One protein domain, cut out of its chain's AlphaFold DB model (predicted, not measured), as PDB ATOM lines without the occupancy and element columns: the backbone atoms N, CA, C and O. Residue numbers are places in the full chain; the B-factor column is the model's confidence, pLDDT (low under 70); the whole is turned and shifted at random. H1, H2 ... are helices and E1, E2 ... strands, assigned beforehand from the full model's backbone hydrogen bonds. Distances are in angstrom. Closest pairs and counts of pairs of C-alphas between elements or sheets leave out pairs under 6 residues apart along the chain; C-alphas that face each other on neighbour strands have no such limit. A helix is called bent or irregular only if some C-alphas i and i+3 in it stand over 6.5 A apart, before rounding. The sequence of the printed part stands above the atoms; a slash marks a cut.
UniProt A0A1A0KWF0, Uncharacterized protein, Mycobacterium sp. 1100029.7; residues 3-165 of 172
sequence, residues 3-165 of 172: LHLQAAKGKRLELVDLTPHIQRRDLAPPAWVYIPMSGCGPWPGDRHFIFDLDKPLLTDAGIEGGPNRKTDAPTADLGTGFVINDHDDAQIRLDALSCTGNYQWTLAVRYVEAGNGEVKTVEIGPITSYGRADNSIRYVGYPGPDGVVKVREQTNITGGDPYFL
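This is residues 3 to 165 of the 172 residues of an uncharacterized protein of Mycobacterium sp. 1100029.7 (UniProt A0A1A0KWF0). Two strongly twisted four-stranded sheets, E6 E2 E8 E9 and E1 E7 E4 E5, lie partly face to face as a loose sandwich, and a separate small sheet, E3 E10 E11, sits beyond one end. E6 pairs with the bent start of E2, near E1 and the start of E7, at the sandwich's other end. The printed part has 163 residues with eleven named strands, E1 to E11 in chain order, then one short helix, H1; it is mostly strand. The first sheet named is antiparallel, the other two mixed. The whole is only just loose, close to compact, with a radius of gyration of the C-alphas of 18.7 A and spans of 55 by 37 by 27 A.

In the sheet E6 E2 E8 E9, E2 is residues 12 to 24, 35.0 A long from first to last C-alpha, E8 is 102 to 113, 35.2 A, E9 is 119 to 130, 32.1 A, and E6 is 83 to 85. In the second, E1 is residues 3 to 5, beginning at C-alpha 3 at (264.606, 452.213, 592.297), E7 is 90 to 97, 22.5 A, E4 is 47 to 52, and E5 is 57 to 63. In the third, E3 is residues 32 to 36, E10 is 136 to 143, 21.0 A, and E11 is 149 to 157, 19.6 A. H1 is residues 162 to 165, ending at C-alpha 165 at (259.199, 429.181, 600.907).

E2 bends by 51 degrees at residue 16 and is antiparallel to E8, with N 19 and O 108 2.9 A apart. E8 and E9 form a hairpin, with N 109 and O 122 at 2.8 A. E6 is antiparallel to E2, with N 84 and O 13 at 2.8 A. Between the two larger sheets, the closest C-alphas of E2 and E5 are those of Pro 20 and Leu 58, 7.4 A apart; those of E7 and E9 are Ala 96 and Ser 129, 7.1 A. E7 has staggered pairing: antiparallel with E1, N 5 and O 90 at 2.8 A, and parallel with E4, N 95 and O 49 at 2.9 A. E4 and E5 form a hairpin, with N 50 and O 59 at 2.8 A. E3 is parallel to E10, with N 139 and O 33 at 2.8 A. E10 and E11 form a hairpin, with N 138 and O 155 at 2.8 A; E11 bends by 77 degrees at residue 152. E10 is apart from E9 and E7. H1 is on none of the sheets, and is too short for an O i to N i+4 pair.

The two C-alphas farthest apart, those of Gly 115 and Asn 156, are 55.5 A apart. The printed part has no cut. The link from E5 to E6, residues 64 to 82, is long. Mean pLDDT of the printed part is 80.9; residues 35 to 44, 65 to 73, 115, 147 and 158 to 165 are under 70.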
ATOM      1  N   LEU A   3     263.762 451.176 592.879       86.81
ATOM      2  CA  LEU A   3     264.606 452.213 592.297       86.81
ATOM      3  C   LEU A   3     263.688 453.310 591.766       86.81
ATOM      4  O   LEU A   3     262.925 453.074 590.831       86.81
ATOM      5  N   HIS A   4     263.768 454.495 592.364       85.44
ATOM      6  CA  HIS A   4     263.090 455.681 591.855       85.44
ATOM      7  C   HIS A   4     264.042 456.417 590.922       85.44
ATOM      8  O   HIS A   4     265.136 456.815 591.323       85.44
ATOM      9  N   LEU A   5     263.630 456.562 589.671       83.62
ATOM     10  CA  LEU A   5     264.426 457.156 588.615       83.62
ATOM     11  C   LEU A   5     263.772 458.465 588.188       83.62
ATOM     12  O   LEU A   5     262.600 458.497 587.820       83.62
ATOM     13  N   GLN A   6     264.553 459.537 588.220       84.00
ATOM     14  CA  GLN A   6     264.113 460.859 587.802       84.00
ATOM     15  C   GLN A   6     265.242 461.541 587.034       84.00
ATOM     16  O   GLN A   6     266.388 461.563 587.491       84.00
ATOM     17  N   ALA A   7     264.928 462.111 585.870       85.31
ATOM     18  CA  ALA A   7     265.890 462.927 585.146       85.31
ATOM     19  C   ALA A   7     265.978 464.333 585.759       85.31
ATOM     20  O   ALA A   7     264.997 464.892 586.252       85.31
ATOM     21  N   ALA A   8     267.164 464.940 585.706       83.94
ATOM     22  CA  ALA A   8     267.320 466.344 586.071       83.94
ATOM     23  C   ALA A   8     266.498 467.250 585.134       83.94
ATOM     24  O   ALA A   8     266.260 466.908 583.978       83.94
ATOM     25  N   LYS A   9     266.118 468.443 585.606       84.62
ATOM     26  CA  LYS A   9     265.319 469.408 584.831       84.62
ATOM     27  C   LYS A   9     265.894 469.656 583.427       84.62
ATOM     28  O   LYS A   9     267.067 469.999 583.279       84.62
ATOM     29  N   GLY A  10     265.051 469.523 582.406       83.38
ATOM     30  CA  GLY A  10     265.378 469.658 580.988       83.38
ATOM     31  C   GLY A  10     266.247 468.533 580.417       83.38
ATOM     32  O   GLY A  10     266.796 468.697 579.326       83.38
ATOM     33  N   LYS A  11     266.433 467.423 581.142       85.81
ATOM     34  CA  LYS A  11     267.230 466.266 580.714       85.81
ATOM     35  C   LYS A  11     266.349 465.048 580.476       85.81
ATOM     36  O   LYS A  11     265.193 464.995 580.885       85.81
ATOM     37  N   ARG A  12     266.939 464.061 579.806       87.06
ATOM     38  CA  ARG A  12     266.392 462.712 579.683       87.06
ATOM     39  C   ARG A  12     267.443 461.704 580.108       87.06
ATOM     40  O   ARG A  12     268.641 461.965 579.944       87.06
ATOM     41  N   LEU A  13     266.980 460.585 580.636       88.06
ATOM     42  CA  LEU A  13     267.807 459.462 581.038       88.06
ATOM     43  C   LEU A  13     267.322 458.208 580.317       88.06
ATOM     44  O   LEU A  13     266.134 457.904 580.335       88.06
ATOM     45  N   GLU A  14     268.244 457.501 579.684       89.56
ATOM     46  CA  GLU A  14     267.993 456.193 579.086       89.56
ATOM     47  C   GLU A  14     268.545 455.133 580.025       89.56
ATOM     48  O   GLU A  14     269.748 455.118 580.302       89.56
ATOM     49  N   LEU A  15     267.679 454.263 580.537       89.19
ATOM     50  CA  LEU A  15     268.135 453.133 581.333       89.19
ATOM     51  C   LEU A  15     268.553 452.006 580.391       89.19
ATOM     52  O   LEU A  15     267.721 451.407 579.714       89.19
ATOM     53  N   VAL A  16     269.851 451.726 580.354       91.19
ATOM     54  CA  VAL A  16     270.441 450.788 579.397       91.19
ATOM     55  C   VAL A  16     270.339 449.360 579.900       91.19
ATOM     56  O   VAL A  16     269.967 448.474 579.138       91.19
ATOM     57  N   ASP A  17     270.728 449.134 581.153       92.56
ATOM     58  CA  ASP A  17     270.907 447.786 581.684       92.56
ATOM     59  C   ASP A  17     270.879 447.774 583.218       92.56
ATOM     60  O   ASP A  17     271.240 448.755 583.882       92.56
ATOM     61  N   LEU A  18     270.475 446.630 583.762       93.94
ATOM     62  CA  LEU A  18     270.493 446.296 585.178       93.94
ATOM     63  C   LEU A  18     271.241 444.972 585.330       93.94
ATOM     64  O   LEU A  18     270.746 443.923 584.931       93.94
ATOM     65  N   THR A  19     272.427 445.006 585.929       96.06
ATOM     66  CA  THR A  19     273.265 443.811 586.072       96.06
ATOM     67  C   THR A  19     273.520 443.512 587.546       96.06
ATOM     68  O   THR A  19     274.299 444.217 588.192       96.06
ATOM     69  N   PRO A  20     272.878 442.489 588.130       95.94
ATOM     70  CA  PRO A  20     273.183 442.083 589.488       95.94
ATOM     71  C   PRO A  20     274.436 441.197 589.545       95.94
ATOM     72  O   PRO A  20     274.689 440.370 588.668       95.94
ATOM     73  N   HIS A  21     275.201 441.324 590.627       96.62
ATOM     74  CA  HIS A  21     276.421 440.563 590.878       96.62
ATOM     75  C   HIS A  21     276.399 439.956 592.277       96.62
ATOM     76  O   HIS A  21     276.399 440.671 593.276       96.62
ATOM     77  N   ILE A  22     276.421 438.624 592.368       96.19
ATOM     78  CA  ILE A  22     276.553 437.931 593.656       96.19
ATOM     79  C   ILE A  22     278.013 437.982 594.095       96.19
ATOM     80  O   ILE A  22     278.889 437.426 593.436       96.19
ATOM     81  N   GLN A  23     278.252 438.620 595.234       96.00
ATOM     82  CA  GLN A  23     279.563 438.734 595.864       96.00
ATOM     83  C   GLN A  23     279.830 437.559 596.808       96.00
ATOM     84  O   GLN A  23     280.947 437.051 596.871       96.00
ATOM     85  N   ARG A  24     278.802 437.114 597.547       94.94
ATOM     86  CA  ARG A  24     278.909 436.038 598.545       94.94
ATOM     87  C   ARG A  24     277.673 435.150 598.568       94.94
ATOM     88  O   ARG A  24     276.566 435.628 598.330       94.94
ATOM     89  N   ARG A  25     277.873 433.873 598.911       92.81
ATOM     90  CA  ARG A  25     276.822 432.843 599.081       92.81
ATOM     91  C   ARG A  25     276.867 432.146 600.451       92.81
ATOM     92  O   ARG A  25     276.129 431.198 600.691       92.81
ATOM     93  N   ASP A  26     277.783 432.571 601.314       86.31
ATOM     94  CA  ASP A  26     278.179 431.918 602.565       86.31
ATOM     95  C   ASP A  26     277.770 432.732 603.804       86.31
ATOM     96  O   ASP A  26     278.354 432.579 604.877       86.31
ATOM     97  N   LEU A  27     276.801 433.643 603.666       88.62
ATOM     98  CA  LEU A  27     276.371 434.458 604.795       88.62
ATOM     99  C   LEU A  27     275.706 433.581 605.865       88.62
ATOM    100  O   LEU A  27     274.830 432.760 605.578       88.62
ATOM    101  N   ALA A  28     276.095 433.794 607.120       87.62
ATOM    102  CA  ALA A  28     275.420 433.166 608.245       87.62
ATOM    103  C   ALA A  28     273.937 433.590 608.292       87.62
ATOM    104  O   ALA A  28     273.610 434.704 607.864       87.62
ATOM    105  N   PRO A  29     273.036 432.735 608.806       84.31
ATOM    106  CA  PRO A  29     271.656 433.123 609.074       84.31
ATOM    107  C   PRO A  29     271.577 434.386 609.947       84.31
ATOM    108  O   PRO A  29     272.435 434.589 610.814       84.31
ATOM    109  N   PRO A  30     270.558 435.242 609.754       82.38
ATOM    110  CA  PRO A  30     270.374 436.407 610.606       82.38
ATOM    111  C   PRO A  30     269.996 435.963 612.025       82.38
ATOM    112  O   PRO A  30     269.361 434.931 612.216       82.38
ATOM    113  N   ALA A  31     270.330 436.749 613.049       82.19
ATOM    114  CA  ALA A  31     269.935 436.412 614.423       82.19
ATOM    115  C   ALA A  31     268.404 436.468 614.623       82.19
ATOM    116  O   ALA A  31     267.833 435.709 615.408       82.19
ATOM    117  N   TRP A  32     267.730 437.362 613.899       76.25
ATOM    118  CA  TRP A  32     266.286 437.546 613.958       76.25
ATOM    119  C   TRP A  32     265.728 438.006 612.614       76.25
ATOM    120  O   TRP A  32     266.447 438.543 611.773       76.25
ATOM    121  N   VAL A  33     264.426 437.803 612.435       75.75
ATOM    122  CA  VAL A  33     263.674 438.189 611.240       75.75
ATOM    123  C   VAL A  33     262.407 438.922 611.671       75.75
ATOM    124  O   VAL A  33     261.669 438.427 612.522       75.75
ATOM    125  N   TYR A  34     262.140 440.090 611.084       75.00
ATOM    126  CA  TYR A  34     260.900 440.838 611.297       75.00
ATOM    127  C   TYR A  34     260.049 440.834 610.030       75.00
ATOM    128  O   TYR A  34     260.530 441.215 608.963       75.00
ATOM    129  N   ILE A  35     258.784 440.434 610.164       69.12
ATOM    130  CA  ILE A  35     257.804 440.465 609.075       69.12
ATOM    131  C   ILE A  35     256.689 441.449 609.459       69.12
ATOM    132  O   ILE A  35     255.908 441.151 610.372       69.12
ATOM    133  N   PRO A  36     256.589 442.617 608.799       63.16
ATOM    134  CA  PRO A  36     255.474 443.528 609.019       63.16
ATOM    135  C   PRO A  36     254.178 442.924 608.458       63.16
ATOM    136  O   PRO A  36     254.166 442.350 607.372       63.16
ATOM    137  N   MET A  37     253.063 443.079 609.177       54.75
ATOM    138  CA  MET A  37     251.761 442.525 608.764       54.75
ATOM    139  C   MET A  37     251.043 443.308 607.643       54.75
ATOM    140  O   MET A  37     249.942 442.925 607.248       54.75
ATOM    141  N   SER A  38     251.618 444.393 607.116       49.91
ATOM    142  CA  SER A  38     250.994 445.195 606.058       49.91
ATOM    143  C   SER A  38     251.993 446.098 605.329       49.91
ATOM    144  O   SER A  38     252.870 446.707 605.938       49.91
ATOM    145  N   GLY A  39     251.813 446.211 604.013       54.88
ATOM    146  CA  GLY A  39     252.448 447.197 603.138       54.88
ATOM    147  C   GLY A  39     251.471 447.584 602.027       54.88
ATOM    148  O   GLY A  39     250.533 446.836 601.754       54.88
ATOM    149  N   CYS A  40     251.659 448.742 601.395       55.91
ATOM    150  CA  CYS A  40     250.732 449.299 600.397       55.91
ATOM    151  C   CYS A  40     250.666 448.535 599.058       55.91
ATOM    152  O   CYS A  40     250.086 449.047 598.108       55.91
ATOM    153  N   GLY A  41     251.212 447.317 598.977       57.91
ATOM    154  CA  GLY A  41     251.364 446.593 597.719       57.91
ATOM    155  C   GLY A  41     252.286 447.327 596.734       57.91
ATOM    156  O   GLY A  41     252.752 448.435 597.016       57.91
ATOM    157  N   PRO A  42     252.607 446.703 595.596       63.00
ATOM    158  CA  PRO A  42     253.327 447.381 594.527       63.00
ATOM    159  C   PRO A  42     252.498 448.529 593.947       63.00
ATOM    160  O   PRO A  42     251.264 448.498 593.958       63.00
ATOM    161  N   TRP A  43     253.186 449.552 593.440       66.94
ATOM    162  CA  TRP A  43     252.534 450.674 592.781       66.94
ATOM    163  C   TRP A  43     252.197 450.292 591.330       66.94
ATOM    164  O   TRP A  43     253.050 449.757 590.619       66.94
ATOM    165  N   PRO A  44     250.961 450.536 590.855       64.69
ATOM    166  CA  PRO A  44     250.603 450.266 589.466       64.69
ATOM    167  C   PRO A  44     251.464 451.082 588.490       64.69
ATOM    168  O   PRO A  44     251.447 452.313 588.529       64.69
ATOM    169  N   GLY A  45     252.156 450.408 587.566       72.31
ATOM    170  CA  GLY A  45     253.062 451.043 586.600       72.31
ATOM    171  C   GLY A  45     254.553 450.785 586.829       72.31
ATOM    172  O   GLY A  45     255.341 451.130 585.952       72.31
ATOM    173  N   ASP A  46     254.936 450.136 587.932       81.69
ATOM    174  CA  ASP A  46     256.321 449.716 588.167       81.69
ATOM    175  C   ASP A  46     256.772 448.702 587.097       81.69
ATOM    176  O   ASP A  46     256.067 447.723 586.817       81.69
ATOM    177  N   ARG A  47     257.974 448.891 586.529       86.56
ATOM    178  CA  ARG A  47     258.654 447.820 585.775       86.56
ATOM    179  C   ARG A  47     259.244 446.844 586.785       86.56
ATOM    180  O   ARG A  47     260.026 447.242 587.649       86.56
ATOM    181  N   HIS A  48     258.859 445.582 586.693       87.56
ATOM    182  CA  HIS A  48     259.210 444.553 587.655       87.56
ATOM    183  C   HIS A  48     260.306 443.641 587.099       87.56
ATOM    184  O   HIS A  48     260.158 443.046 586.037       87.56
ATOM    185  N   PHE A  49     261.389 443.497 587.853       90.81
ATOM    186  CA  PHE A  49     262.434 442.513 587.626       90.81
ATOM    187  C   PHE A  49     262.501 441.542 588.794       90.81
ATOM    188  O   PHE A  49     262.393 441.939 589.955       90.81
ATOM    189  N   ILE A  50     262.753 440.280 588.475       91.50
ATOM    190  CA  ILE A  50     262.947 439.208 589.442       91.50
ATOM    191  C   ILE A  50     264.381 438.715 589.297       91.50
ATOM    192  O   ILE A  50     264.780 438.262 588.226       91.50
ATOM    193  N   PHE A  51     265.160 438.806 590.368       92.88
ATOM    194  CA  PHE A  51     266.501 438.248 590.439       92.88
ATOM    195  C   PHE A  51     266.500 436.990 591.303       92.88
ATOM    196  O   PHE A  51     266.419 437.072 592.528       92.88
ATOM    197  N   ASP A  52     266.607 435.827 590.666       91.69
ATOM    198  CA  ASP A  52     266.785 434.557 591.369       91.69
ATOM    199  C   ASP A  52     268.252 434.440 591.823       91.69
ATOM    200  O   ASP A  52     269.180 434.396 591.014       91.69
ATOM    201  N   LEU A  53     268.490 434.447 593.136       91.25
ATOM    202  CA  LEU A  53     269.834 434.347 593.713       91.25
ATOM    203  C   LEU A  53     270.350 432.900 593.733       91.25
ATOM    204  O   LEU A  53     271.567 432.663 593.664       91.25
ATOM    205  N   ASP A  54     269.438 431.928 593.800       87.50
ATOM    206  CA  ASP A  54     269.765 430.505 593.764       87.50
ATOM    207  C   ASP A  54     270.141 430.067 592.339       87.50
ATOM    208  O   ASP A  54     271.085 429.292 592.159       87.50
ATOM    209  N   LYS A  55     269.487 430.636 591.321       90.12
ATOM    210  CA  LYS A  55     269.851 430.526 589.902       90.12
ATOM    211  C   LYS A  55     270.128 431.932 589.362       90.12
ATOM    212  O   LYS A  55     269.172 432.554 588.929       90.12
ATOM    213  N   PRO A  56     271.385 432.423 589.352       88.50
ATOM    214  CA  PRO A  56     271.733 433.837 589.140       88.50
ATOM    215  C   PRO A  56     271.259 434.379 587.783       88.50
ATOM    216  O   PRO A  56     272.029 434.477 586.829       88.50
ATOM    217  N   LEU A  57     269.980 434.727 587.717       91.94
ATOM    218  CA  LEU A  57     269.241 435.080 586.518       91.94
ATOM    219  C   LEU A  57     268.318 436.239 586.867       91.94
ATOM    220  O   LEU A  57     267.446 436.125 587.729       91.94
ATOM    221  N   LEU A  58     268.523 437.354 586.172       92.50
ATOM    222  CA  LEU A  58     267.602 438.476 586.188       92.50
ATOM    223  C   LEU A  58     266.557 438.260 585.093       92.50
ATOM    224  O   LEU A  58     266.904 438.112 583.923       92.50
ATOM    225  N   THR A  59     265.289 438.248 585.480       91.69
ATOM    226  CA  THR A  59     264.147 438.128 584.574       91.69
ATOM    227  C   THR A  59     263.356 439.422 584.600       91.69
ATOM    228  O   THR A  59     263.023 439.929 585.668       91.69
ATOM    229  N   ASP A  60     263.035 439.944 583.423       90.75
ATOM    230  CA  ASP A  60     262.104 441.053 583.275       90.75
ATOM    231  C   ASP A  60     260.667 440.514 583.278       90.75
ATOM    232  O   ASP A  60     260.257 439.800 582.361       90.75
ATOM    233  N   ALA A  61     259.916 440.813 584.336       85.69
ATOM    234  CA  ALA A  61     258.528 440.393 584.504       85.69
ATOM    235  C   ALA A  61     257.532 441.375 583.854       85.69
ATOM    236  O   ALA A  61     256.318 441.177 583.947       85.69
ATOM    237  N   GLY A  62     258.020 442.420 583.179       84.56
ATOM    238  CA  GLY A  62     257.197 443.436 582.540       84.56
ATOM    239  C   GLY A  62     256.648 444.457 583.533       84.56
ATOM    240  O   GLY A  62     257.229 444.714 584.584       84.56
ATOM    241  N   ILE A  63     255.537 445.101 583.175       80.31
ATOM    242  CA  ILE A  63     254.899 446.131 584.006       80.31
ATOM    243  C   ILE A  63     253.682 445.551 584.702       80.31
ATOM    244  O   ILE A  63     252.801 444.982 584.051       80.31
ATOM    245  N   GLU A  64     253.599 445.755 586.012       70.50
ATOM    246  CA  GLU A  64     252.443 445.331 586.794       70.50
ATOM    247  C   GLU A  64     251.234 446.232 586.467       70.50
ATOM    248  O   GLU A  64     251.255 447.457 586.645       70.50
ATOM    249  N   GLY A  65     250.179 445.632 585.907       61.00
ATOM    250  CA  GLY A  65     248.944 446.330 585.552       61.00
ATOM    251  C   GLY A  65     248.080 446.643 586.776       61.00
ATOM    252  O   GLY A  65     248.062 445.897 587.748       61.00
ATOM    253  N   GLY A  66     247.310 447.730 586.724       60.94
ATOM    254  CA  GLY A  66     246.362 448.070 587.784       60.94
ATOM    255  C   GLY A  66     245.520 449.307 587.460       60.94
ATOM    256  O   GLY A  66     245.874 450.072 586.561       60.94
ATOM    257  N   PRO A  67     244.407 449.527 588.185       54.75
ATOM    258  CA  PRO A  67     243.452 450.602 587.899       54.75
ATOM    259  C   PRO A  67     244.035 452.017 588.052       54.75
ATOM    260  O   PRO A  67     243.480 452.952 587.490       54.75
ATOM    261  N   ASN A  68     245.165 452.169 588.755       60.12
ATOM    262  CA  ASN A  68     245.840 453.454 588.986       60.12
ATOM    263  C   ASN A  68     247.190 453.557 588.264       60.12
ATOM    264  O   ASN A  68     248.095 454.233 588.749       60.12
ATOM    265  N   ARG A  69     247.367 452.838 587.150       62.78
ATOM    266  CA  ARG A  69     248.621 452.881 586.397       62.78
ATOM    267  C   ARG A  69     248.933 454.316 585.967       62.78
ATOM    268  O   ARG A  69     248.110 454.956 585.313       62.78
ATOM    269  N   LYS A  70     250.147 454.778 586.269       62.38
ATOM    270  CA  LYS A  70     250.681 456.013 585.691       62.38
ATOM    271  C   LYS A  70     250.792 455.850 584.170       62.38
ATOM    272  O   LYS A  70     251.453 454.933 583.681       62.38
ATOM    273  N   THR A  71     250.060 456.667 583.415       60.44
ATOM    274  CA  THR A  71     249.955 456.565 581.945       60.44
ATOM    275  C   THR A  71     251.246 456.947 581.215       60.44
ATOM    276  O   THR A  71     251.388 456.655 580.034       60.44
ATOM    277  N   ASP A  72     252.163 457.592 581.926       66.25
ATOM    278  CA  ASP A  72     253.470 458.116 581.525       66.25
ATOM    279  C   ASP A  72     254.641 457.163 581.838       66.25
ATOM    280  O   ASP A  72     255.752 457.391 581.363       66.25
ATOM    281  N   ALA A  73     254.416 456.067 582.573       67.25
ATOM    282  CA  ALA A  73     255.476 455.108 582.888       67.25
ATOM    283  C   ALA A  73     256.027 454.427 581.608       67.25
ATOM    284  O   ALA A  73     255.236 453.855 580.842       67.25
ATOM    285  N   PRO A  74     257.360 454.422 581.380       74.31
ATOM    286  CA  PRO A  74     257.962 453.831 580.185       74.31
ATOM    287  C   PRO A  74     257.641 452.339 580.043       74.31
ATOM    288  O   PRO A  74     257.854 451.560 580.967       74.31
ATOM    289  N   THR A  75     257.145 451.927 578.868       76.88
ATOM    290  CA  THR A  75     256.756 450.529 578.583       76.88
ATOM    291  C   THR A  75     257.756 449.710 577.804       76.88
ATOM    292  O   THR A  75     257.628 448.486 577.762       76.88
ATOM    293  N   ALA A  76     258.676 450.379 577.121       81.06
ATOM    294  CA  ALA A  76     259.670 449.714 576.303       81.06
ATOM    295  C   ALA A  76     260.582 448.831 577.164       81.06
ATOM    296  O   ALA A  76     260.664 449.000 578.381       81.06
ATOM    297  N   ASP A  77     261.269 447.897 576.523       82.62
ATOM    298  CA  ASP A  77     262.332 447.145 577.181       82.62
ATOM    299  C   ASP A  77     263.512 448.064 577.521       82.62
ATOM    300  O   ASP A  77     263.663 449.148 576.940       82.62
ATOM    301  N   LEU A  78     264.352 447.622 578.465       83.31
ATOM    302  CA  LEU A  78     265.597 448.318 578.794       83.31
ATOM    303  C   LEU A  78     266.460 448.525 577.545       83.31
ATOM    304  O   LEU A  78     266.470 447.710 576.621       83.31
ATOM    305  N   GLY A  79     267.193 449.635 577.527       76.81
ATOM    306  CA  GLY A  79     267.957 450.093 576.376       76.81
ATOM    307  C   GLY A  79     267.447 451.433 575.861       76.81
ATOM    308  O   GLY A  79     266.837 452.219 576.583       76.81
ATOM    309  N   THR A  80     267.667 451.693 574.574       70.31
ATOM    310  CA  THR A  80     267.367 452.989 573.937       70.31
ATOM    311  C   THR A  80     265.879 453.360 573.939       70.31
ATOM    312  O   THR A  80     265.524 454.486 573.609       70.31
ATOM    313  N   GLY A  81     264.989 452.411 574.254       74.12
ATOM    314  CA  GLY A  81     263.546 452.639 574.351       74.12
ATOM    315  C   GLY A  81     263.063 453.038 575.748       74.12
ATOM    316  O   GLY A  81     262.007 453.664 575.857       74.12
ATOM    317  N   PHE A  82     263.806 452.704 576.810       83.75
ATOM    318  CA  PHE A  82     263.421 453.014 578.189       83.75
ATOM    319  C   PHE A  82     263.903 454.417 578.565       83.75
ATOM    320  O   PHE A  82     264.962 454.603 579.170       83.75
ATOM    321  N   VAL A  83     263.125 455.419 578.154       85.50
ATOM    322  CA  VAL A  83     263.453 456.841 578.317       85.50
ATOM    323  C   VAL A  83     262.644 457.450 579.456       85.50
ATOM    324  O   VAL A  83     261.424 457.328 579.490       85.50
ATOM    325  N   ILE A  84     263.328 458.161 580.345       86.00
ATOM    326  CA  ILE A  84     262.765 458.865 581.500       86.00
ATOM    327  C   ILE A  84     262.988 460.363 581.282       86.00
ATOM    328  O   ILE A  84     264.122 460.790 581.032       86.00
ATOM    329  N   ASN A  85     261.923 461.162 581.342       83.69
ATOM    330  CA  ASN A  85     261.994 462.619 581.196       83.69
ATOM    331  C   ASN A  85     262.069 463.315 582.564       83.69
ATOM    332  O   ASN A  85     261.996 462.692 583.616       83.69
ATOM    333  N   ASP A  86     262.235 464.633 582.568       79.88
ATOM    334  CA  ASP A  86     262.310 465.431 583.798       79.88
ATOM    335  C   ASP A  86     260.953 465.670 584.483       79.88
ATOM    336  O   ASP A  86     260.907 466.085 585.642       79.88
ATOM    337  N   HIS A  87     259.859 465.417 583.765       77.19
ATOM    338  CA  HIS A  87     258.479 465.502 584.245       77.19
ATOM    339  C   HIS A  87     257.843 464.130 584.510       77.19
ATOM    340  O   HIS A  87     256.784 464.089 585.135       77.19
ATOM    341  N   ASP A  88     258.519 463.046 584.119       73.81
ATOM    342  CA  ASP A  88     258.045 461.671 584.268       73.81
ATOM    343  C   ASP A  88     259.035 460.924 585.171       73.81
ATOM    344  O   ASP A  88     260.191 460.712 584.803       73.81
ATOM    345  N   ASP A  89     258.617 460.543 586.373       75.38
ATOM    346  CA  ASP A  89     259.360 459.582 587.182       75.38
ATOM    347  C   ASP A  89     259.045 458.158 586.711       75.38
ATOM    348  O   ASP A  89     257.933 457.827 586.298       75.38
ATOM    349  N   ALA A  90     260.051 457.294 586.780       80.69
ATOM    350  CA  ALA A  90     259.864 455.867 586.585       80.69
ATOM    351  C   ALA A  90     260.290 455.132 587.847       80.69
ATOM    352  O   ALA A  90     261.249 455.511 588.526       80.69
ATOM    353  N   GLN A  91     259.584 454.052 588.146       83.75
ATOM    354  CA  GLN A  91     259.893 453.199 589.274       83.75
ATOM    355  C   GLN A  91     260.164 451.783 588.783       83.75
ATOM    356  O   GLN A  91     259.420 451.217 587.979       83.75
ATOM    357  N   ILE A  92     261.269 451.223 589.266       86.75
ATOM    358  CA  ILE A  92     261.637 449.836 589.019       86.75
ATOM    359  C   ILE A  92     261.543 449.080 590.326       86.75
ATOM    360  O   ILE A  92     262.187 449.439 591.312       86.75
ATOM    361  N   ARG A  93     260.767 448.003 590.316       88.12
ATOM    362  CA  ARG A  93     260.742 447.014 591.385       88.12
ATOM    363  C   ARG A  93     261.716 445.904 591.023       88.12
ATOM    364  O   ARG A  93     261.584 445.293 589.972       88.12
ATOM    365  N   LEU A  94     262.681 445.641 591.893       89.75
ATOM    366  CA  LEU A  94     263.593 444.507 591.777       89.75
ATOM    367  C   LEU A  94     263.403 443.581 592.973       89.75
ATOM    368  O   LEU A  94     263.824 443.910 594.087       89.75
ATOM    369  N   ASP A  95     262.800 442.426 592.748       89.12
ATOM    370  CA  ASP A  95     262.603 441.416 593.778       89.12
ATOM    371  C   ASP A  95     263.731 440.392 593.711       89.12
ATOM    372  O   ASP A  95     263.952 439.750 592.690       89.12
ATOM    373  N   ALA A  96     264.489 440.274 594.802       89.38
ATOM    374  CA  ALA A  96     265.591 439.328 594.912       89.38
ATOM    375  C   ALA A  96     265.124 438.097 595.691       89.38
ATOM    376  O   ALA A  96     264.837 438.194 596.888       89.38
ATOM    377  N   LEU A  97     265.055 436.956 595.010       86.88
ATOM    378  CA  LEU A  97     264.526 435.709 595.549       86.88
ATOM    379  C   LEU A  97     265.656 434.808 596.013       86.88
ATOM    380  O   LEU A  97     266.619 434.573 595.289       86.88
ATOM    381  N   SER A  98     265.527 434.304 597.235       84.31
ATOM    382  CA  SER A  98     266.445 433.335 597.813       84.31
ATOM    383  C   SER A  98     265.655 432.310 598.608       84.31
ATOM    384  O   SER A  98     264.990 432.661 599.580       84.31
ATOM    385  N   CYS A  99     265.748 431.048 598.214       79.69
ATOM    386  CA  CYS A  99     265.082 429.920 598.854       79.69
ATOM    387  C   CYS A  99     266.094 429.025 599.578       79.69
ATOM    388  O   CYS A  99     265.776 428.417 600.600       79.69
ATOM    389  N   THR A 100     267.320 428.913 599.054       80.56
ATOM    390  CA  THR A 100     268.289 427.917 599.532       80.56
ATOM    391  C   THR A 100     269.564 428.493 600.120       80.56
ATOM    392  O   THR A 100     270.308 427.735 600.744       80.56
ATOM    393  N   GLY A 101     269.826 429.789 599.973       84.81
ATOM    394  CA  GLY A 101     271.074 430.402 600.421       84.81
ATOM    395  C   GLY A 101     270.889 431.738 601.126       84.81
ATOM    396  O   GLY A 101     269.789 432.276 601.240       84.81
ATOM    397  N   ASN A 102     272.001 432.285 601.601       89.25
ATOM    398  CA  ASN A 102     272.074 433.653 602.092       89.25
ATOM    399  C   ASN A 102     273.158 434.369 601.294       89.25
ATOM    400  O   ASN A 102     274.301 433.911 601.216       89.25
ATOM    401  N   TYR A 103     272.780 435.483 600.684       92.31
ATOM    402  CA  TYR A 103     273.546 436.096 599.616       92.31
ATOM    403  C   TYR A 103     273.904 437.534 599.944       92.31
ATOM    404  O   TYR A 103     273.074 438.280 600.459       92.31
ATOM    405  N   GLN A 104     275.125 437.922 599.585       95.00
ATOM    406  CA  GLN A 104     275.503 439.322 599.420       95.00
ATOM    407  C   GLN A 104     275.641 439.601 597.930       95.00
ATOM    408  O   GLN A 104     276.306 438.836 597.228       95.00
ATOM    409  N   TRP A 105     275.035 440.676 597.448       95.56
ATOM    410  CA  TRP A 105     275.060 441.030 596.036       95.56
ATOM    411  C   TRP A 105     275.032 442.546 595.828       95.56
ATOM    412  O   TRP A 105     274.665 443.302 596.727       95.56
ATOM    413  N   THR A 106     275.443 442.992 594.648       97.12
ATOM    414  CA  THR A 106     275.344 444.385 594.191       97.12
ATOM    415  C   THR A 106     274.538 444.463 592.906       97.12
ATOM    416  O   THR A 106     274.356 443.461 592.218       97.12
ATOM    417  N   LEU A 107     274.042 445.652 592.578       97.00
ATOM    418  CA  LEU A 107     273.362 445.945 591.323       97.00
ATOM    419  C   LEU A 107     274.112 447.049 590.585       97.00
ATOM    420  O   LEU A 107     274.182 448.173 591.075       97.00
ATOM    421  N   ALA A 108     274.635 446.747 589.402       96.69
ATOM    422  CA  ALA A 108     275.131 447.752 588.479       96.69
ATOM    423  C   ALA A 108     273.966 448.290 587.636       96.69
ATOM    424  O   ALA A 108     273.307 447.549 586.909       96.69
ATOM    425  N   VAL A 109     273.717 449.591 587.739       94.56
ATOM    426  CA  VAL A 109     272.709 450.320 586.967       94.56
ATOM    427  C   VAL A 109     273.433 451.116 585.892       94.56
ATOM    428  O   VAL A 109     274.186 452.041 586.207       94.56
ATOM    429  N   ARG A 110     273.221 450.760 584.624       94.19
ATOM    430  CA  ARG A 110     273.846 451.437 583.483       94.19
ATOM    431  C   ARG A 110     272.840 452.355 582.816       94.19
ATOM    432  O   ARG A 110     271.747 451.920 582.461       94.19
ATOM    433  N   TYR A 111     273.210 453.612 582.617       91.75
ATOM    434  CA  TYR A 111     272.334 454.612 582.015       91.75
ATOM    435  C   TYR A 111     273.102 455.589 581.129       91.75
ATOM    436  O   TYR A 111     274.313 455.757 581.270       91.75
ATOM    437  N   VAL A 112     272.384 456.253 580.229       90.69
ATOM    438  CA  VAL A 112     272.908 457.333 579.388       90.69
ATOM    439  C   VAL A 112     272.145 458.612 579.702       90.69
ATOM    440  O   VAL A 112     270.916 458.634 579.740       90.69
ATOM    441  N   GLU A 113     272.879 459.697 579.925       85.50
ATOM    442  CA  GLU A 113     272.294 461.037 579.953       85.50
ATOM    443  C   GLU A 113     272.181 461.576 578.528       85.50
ATOM    444  O   GLU A 113     273.145 461.552 577.751       85.50
ATOM    445  N   ALA A 114     271.009 462.113 578.192       74.44
ATOM    446  CA  ALA A 114     270.769 462.661 576.868       74.44
ATOM    447  C   ALA A 114     271.784 463.753 576.502       74.44
ATOM    448  O   ALA A 114     272.010 464.712 577.246       74.44
ATOM    449  N   GLY A 115     272.361 463.610 575.307       68.81
ATOM    450  CA  GLY A 115     273.311 464.555 574.724       68.81
ATOM    451  C   GLY A 115     274.787 464.292 575.032       68.81
ATOM    452  O   GLY A 115     275.619 464.946 574.414       68.81
ATOM    453  N   ASN A 116     275.128 463.350 575.925       74.50
ATOM    454  CA  ASN A 116     276.526 462.951 576.156       74.50
ATOM    455  C   ASN A 116     276.884 461.631 575.445       74.50
ATOM    456  O   ASN A 116     278.020 461.439 575.029       74.50
ATOM    457  N   GLY A 117     275.927 460.706 575.292       78.62
ATOM    458  CA  GLY A 117     276.149 459.395 574.650       78.62
ATOM    459  C   GLY A 117     277.058 458.437 575.439       78.62
ATOM    460  O   GLY A 117     277.162 457.263 575.101       78.62
ATOM    461  N   GLU A 118     277.693 458.922 576.503       89.25
ATOM    462  CA  GLU A 118     278.494 458.140 577.432       89.25
ATOM    463  C   GLU A 118     277.600 457.323 578.372       89.25
ATOM    464  O   GLU A 118     276.685 457.854 579.010       89.25
ATOM    465  N   VAL A 119     277.894 456.026 578.480       91.38
ATOM    466  CA  VAL A 119     277.231 455.129 579.431       91.38
ATOM    467  C   VAL A 119     277.861 455.310 580.807       91.38
ATOM    468  O   VAL A 119     279.026 454.971 581.018       91.38
ATOM    469  N   LYS A 120     277.072 455.791 581.763       92.62
ATOM    470  CA  LYS A 120     277.431 455.846 583.179       92.62
ATOM    471  C   LYS A 120     276.988 454.568 583.879       92.62
ATOM    472  O   LYS A 120     275.996 453.952 583.496       92.62
ATOM    473  N   THR A 121     277.720 454.185 584.922       94.62
ATOM    474  CA  THR A 121     277.379 453.042 585.777       94.62
ATOM    475  C   THR A 121     277.331 453.497 587.226       94.62
ATOM    476  O   THR A 121     278.259 454.152 587.697       94.62
ATOM    477  N   VAL A 122     276.255 453.153 587.928       93.94
ATOM    478  CA  VAL A 122     276.123 453.325 589.379       93.94
ATOM    479  C   VAL A 122     275.980 451.948 590.002       93.94
ATOM    480  O   VAL A 122     275.152 451.157 589.565       93.94
ATOM    481  N   GLU A 123     276.783 451.664 591.020       96.12
ATOM    482  CA  GLU A 123     276.698 450.416 591.775       96.12
ATOM    483  C   GLU A 123     275.885 450.634 593.055       96.12
ATOM    484  O   GLU A 123     276.145 451.562 593.821       96.12
ATOM    485  N   ILE A 124     274.885 449.781 593.279       93.94
ATOM    486  CA  ILE A 124     274.037 449.783 594.472       93.94
ATOM    487  C   ILE A 124     274.356 448.543 595.302       93.94
ATOM    488  O   ILE A 124     274.298 447.419 594.805       93.94
ATOM    489  N   GLY A 125     274.650 448.746 596.585       92.69
ATOM    490  CA  GLY A 125     274.912 447.680 597.547       92.69
ATOM    491  C   GLY A 125     276.149 447.944 598.411       92.69
ATOM    492  O   GLY A 125     276.631 449.077 598.454       92.69
ATOM    493  N   PRO A 126     276.644 446.920 599.130       93.25
ATOM    494  CA  PRO A 126     276.161 445.537 599.120       93.25
ATOM    495  C   PRO A 126     274.763 445.378 599.739       93.25
ATOM    496  O   PRO A 126     274.439 446.001 600.747       93.25
ATOM    497  N   ILE A 127     273.949 444.506 599.150       92.62
ATOM    498  CA  ILE A 127     272.620 444.110 599.628       92.62
ATOM    499  C   ILE A 127     272.712 442.678 600.149       92.62
ATOM    500  O   ILE A 127     273.326 441.821 599.514       92.62
ATOM    501  N   THR A 128     272.100 442.409 601.301       90.38
ATOM    502  CA  THR A 128     272.000 441.052 601.852       90.38
ATOM    503  C   THR A 128     270.580 440.520 601.732       90.38
ATOM    504  O   THR A 128     269.647 441.164 602.214       90.38
ATOM    505  N   SER A 129     270.433 439.330 601.155       87.69
ATOM    506  CA  SER A 129     269.159 438.622 601.015       87.69
ATOM    507  C   SER A 129     269.264 437.249 601.674       87.69
ATOM    508  O   SER A 129     270.197 436.496 601.387       87.69
ATOM    509  N   TYR A 130     268.316 436.922 602.551       84.75
ATOM    510  CA  TYR A 130     268.351 435.705 603.363       84.75
ATOM    511  C   TYR A 130     267.208 434.768 602.974       84.75
ATOM    512  O   TYR A 130     266.044 435.115 603.151       84.75
ATOM    513  N   GLY A 131     267.555 433.592 602.448       77.12
ATOM    514  CA  GLY A 131     266.620 432.492 602.183       77.12
ATOM    515  C   GLY A 131     266.644 431.418 603.269       77.12
ATOM    516  O   GLY A 131     265.718 430.618 603.377       77.12
ATOM    517  N   ARG A 132     267.684 431.412 604.119       76.88
ATOM    518  CA  ARG A 132     267.789 430.542 605.294       76.88
ATOM    519  C   ARG A 132     267.896 431.347 606.580       76.88
ATOM    520  O   ARG A 132     268.768 432.202 606.730       76.88
ATOM    521  N   ALA A 133     267.058 430.976 607.537       72.31
ATOM    522  CA  ALA A 133     266.984 431.569 608.866       72.31
ATOM    523  C   ALA A 133     267.142 430.488 609.957       72.31
ATOM    524  O   ALA A 133     266.463 430.502 610.979       72.31
ATOM    525  N   ASP A 134     268.022 429.510 609.711       73.25
ATOM    526  CA  ASP A 134     268.311 428.438 610.665       73.25
ATOM    527  C   ASP A 134     268.770 429.018 612.012       73.25
ATOM    528  O   ASP A 134     269.749 429.762 612.073       73.25
ATOM    529  N   ASN A 135     268.094 428.628 613.096       73.94
ATOM    530  CA  ASN A 135     268.323 429.113 614.462       73.94
ATOM    531  C   ASN A 135     268.053 430.616 614.660       73.94
ATOM    532  O   ASN A 135     268.571 431.219 615.601       73.94
ATOM    533  N   SER A 136     267.232 431.224 613.804       79.38
ATOM    534  CA  SER A 136     266.775 432.608 613.954       79.38
ATOM    535  C   SER A 136     265.482 432.689 614.767       79.38
ATOM    536  O   SER A 136     264.686 431.751 614.804       79.38
ATOM    537  N   ILE A 137     265.211 433.851 615.365       79.38
ATOM    538  CA  ILE A 137     263.898 434.144 615.960       79.38
ATOM    539  C   ILE A 137     263.080 435.005 614.992       79.38
ATOM    540  O   ILE A 137     263.491 436.109 614.629       79.38
ATOM    541  N   ARG A 138     261.903 434.523 614.587       79.75
ATOM    542  CA  ARG A 138     260.910 435.309 613.849       79.75
ATOM    543  C   ARG A 138     260.058 436.120 614.807       79.75
ATOM    544  O   ARG A 138     259.481 435.554 615.733       79.75
ATOM    545  N   TYR A 139     259.893 437.400 614.499       81.19
ATOM    546  CA  TYR A 139     258.935 438.293 615.136       81.19
ATOM    547  C   TYR A 139     257.907 438.763 614.107       81.19
ATOM    548  O   TYR A 139     258.252 439.380 613.098       81.19
ATOM    549  N   VAL A 140     256.631 438.493 614.375       80.44
ATOM    550  CA  VAL A 140     255.507 439.071 613.628       80.44
ATOM    551  C   VAL A 140     254.901 440.158 614.492       80.44
ATOM    552  O   VAL A 140     254.569 439.918 615.655       80.44
ATOM    553  N   GLY A 141     254.756 441.360 613.947       81.38
ATOM    554  CA  GLY A 141     254.278 442.499 614.716       81.38
ATOM    555  C   GLY A 141     253.745 443.637 613.862       81.38
ATOM    556  O   GLY A 141     253.682 443.558 612.634       81.38
ATOM    557  N   TYR A 142     253.340 444.698 614.548       80.06
ATOM    558  CA  TYR A 142     252.853 445.932 613.945       80.06
ATOM    559  C   TYR A 142     253.509 447.136 614.630       80.06
ATOM    560  O   TYR A 142     253.788 447.075 615.832       80.06
ATOM    561  N   PRO A 143     253.773 448.228 613.896       75.94
ATOM    562  CA  PRO A 143     254.297 449.445 614.497       75.94
ATOM    563  C   PRO A 143     253.273 450.015 615.487       75.94
ATOM    564  O   PRO A 143     252.101 450.206 615.158       75.94
ATOM    565  N   GLY A 144     253.707 450.252 616.721       74.31
ATOM    566  CA  GLY A 144     252.949 450.994 617.712       74.31
ATOM    567  C   GLY A 144     252.930 452.496 617.400       74.31
ATOM    568  O   GLY A 144     253.766 452.988 616.640       74.31
ATOM    569  N   PRO A 145     251.990 453.253 617.992       73.81
ATOM    570  CA  PRO A 145     251.921 454.710 617.836       73.81
ATOM    571  C   PRO A 145     253.144 455.448 618.416       73.81
ATOM    572  O   PRO A 145     253.355 456.619 618.123       73.81
ATOM    573  N   ASP A 146     253.950 454.762 619.222       84.81
ATOM    574  CA  ASP A 146     255.232 455.185 619.790       84.81
ATOM    575  C   ASP A 146     256.442 454.836 618.899       84.81
ATOM    576  O   ASP A 146     257.585 455.074 619.285       84.81
ATOM    577  N   GLY A 147     256.213 454.251 617.719       69.06
ATOM    578  CA  GLY A 147     257.269 453.775 616.823       69.06
ATOM    579  C   GLY A 147     257.906 452.450 617.256       69.06
ATOM    580  O   GLY A 147     258.781 451.942 616.555       69.06
ATOM    581  N   VAL A 148     257.461 451.856 618.369       79.44
ATOM    582  CA  VAL A 148     257.951 450.561 618.851       79.44
ATOM    583  C   VAL A 148     257.120 449.444 618.232       79.44
ATOM    584  O   VAL A 148     255.890 449.462 618.267       79.44
ATOM    585  N   VAL A 149     257.778 448.436 617.659       77.12
ATOM    586  CA  VAL A 149     257.084 447.263 617.114       77.12
ATOM    587  C   VAL A 149     256.446 446.466 618.251       77.12
ATOM    588  O   VAL A 149     257.129 445.961 619.142       77.12
ATOM    589  N   LYS A 150     255.126 446.294 618.188       82.75
ATOM    590  CA  LYS A 150     254.379 445.397 619.067       82.75
ATOM    591  C   LYS A 150     254.413 443.993 618.483       82.75
ATOM    592  O   LYS A 150     253.766 443.713 617.474       82.75
ATOM    593  N   VAL A 151     255.193 443.122 619.119       82.75
ATOM    594  CA  VAL A 151     255.291 441.706 618.754       82.75
ATOM    595  C   VAL A 151     253.983 441.008 619.112       82.75
ATOM    596  O   VAL A 151     253.544 441.027 620.260       82.75
ATOM    597  N   ARG A 152     253.365 440.389 618.112       82.81
ATOM    598  CA  ARG A 152     252.177 439.548 618.253       82.81
ATOM    599  C   ARG A 152     252.554 438.073 618.347       82.81
ATOM    600  O   ARG A 152     251.957 437.348 619.133       82.81
ATOM    601  N   GLU A 153     253.528 437.642 617.550       83.44
ATOM    602  CA  GLU A 153     253.969 436.248 617.496       83.44
ATOM    603  C   GLU A 153     255.493 436.179 617.472       83.44
ATOM    604  O   GLU A 153     256.156 436.977 616.803       83.44
ATOM    605  N   GLN A 154     256.032 435.200 618.196       86.19
ATOM    606  CA  GLN A 154     257.448 434.868 618.211       86.19
ATOM    607  C   GLN A 154     257.608 433.383 617.889       86.19
ATOM    608  O   GLN A 154     256.889 432.543 618.429       86.19
ATOM    609  N   THR A 155     258.541 433.038 617.006       82.44
ATOM    610  CA  THR A 155     258.783 431.640 616.622       82.44
ATOM    611  C   THR A 155     260.270 431.405 616.410       82.44
ATOM    612  O   THR A 155     260.915 432.181 615.715       82.44
ATOM    613  N   ASN A 156     260.818 430.332 616.983       80.88
ATOM    614  CA  ASN A 156     262.166 429.886 616.639       80.88
ATOM    615  C   ASN A 156     262.114 429.180 615.285       80.88
ATOM    616  O   ASN A 156     261.367 428.216 615.117       80.88
ATOM    617  N   ILE A 157     262.895 429.667 614.331       73.31
ATOM    618  CA  ILE A 157     263.045 429.053 613.022       73.31
ATOM    619  C   ILE A 157     264.144 427.991 613.119       73.31
ATOM    620  O   ILE A 157     265.285 428.270 613.482       73.31
ATOM    621  N   THR A 158     263.790 426.757 612.776       66.50
ATOM    622  CA  THR A 158     264.725 425.642 612.599       66.50
ATOM    623  C   THR A 158     264.506 425.076 611.200       66.50
ATOM    624  O   THR A 158     263.428 424.541 610.943       66.50
ATOM    625  N   GLY A 159     265.475 425.194 610.293       64.88
ATOM    626  CA  GLY A 159     265.274 424.902 608.870       64.88
ATOM    627  C   GLY A 159     264.966 426.156 608.040       64.88
ATOM    628  O   GLY A 159     265.050 427.296 608.502       64.88
ATOM    629  N   GLY A 160     264.538 425.938 606.794       58.72
ATOM    630  CA  GLY A 160     263.907 426.991 605.996       58.72
ATOM    631  C   GLY A 160     262.548 427.363 606.595       58.72
ATOM    632  O   GLY A 160     261.735 426.484 606.881       58.72
ATOM    633  N   ASP A 161     262.291 428.653 606.805       58.97
ATOM    634  CA  ASP A 161     260.995 429.100 607.316       58.97
ATOM    635  C   ASP A 161     259.923 428.963 606.210       58.97
ATOM    636  O   ASP A 161     260.087 429.522 605.120       58.97
ATOM    637  N   PRO A 162     258.813 428.239 606.465       56.12
ATOM    638  CA  PRO A 162     257.767 427.993 605.474       56.12
ATOM    639  C   PRO A 162     257.112 429.271 604.930       56.12
ATOM    640  O   PRO A 162     256.595 429.241 603.817       56.12
ATOM    641  N   TYR A 163     257.155 430.398 605.648       56.41
ATOM    642  CA  TYR A 163     256.644 431.675 605.138       56.41
ATOM    643  C   TYR A 163     257.500 432.261 604.010       56.41
ATOM    644  O   TYR A 163     256.957 432.931 603.134       56.41
ATOM    645  N   PHE A 164     258.807 431.989 603.998       54.22
ATOM    646  CA  PHE A 164     259.710 432.419 602.922       54.22
ATOM    647  C   PHE A 164     259.669 431.468 601.721       54.22
ATOM    648  O   PHE A 164     259.952 431.873 600.600       54.22
ATOM    649  N   LEU A 165     259.256 430.216 601.940       47.94
ATOM    650  CA  LEU A 165     259.199 429.181 600.907       47.94
ATOM    651  C   LEU A 165     257.895 429.193 600.084       47.94
ATOM    652  O   LEU A 165     257.854 428.607 599.007       47.94
TER     653      LEU A 165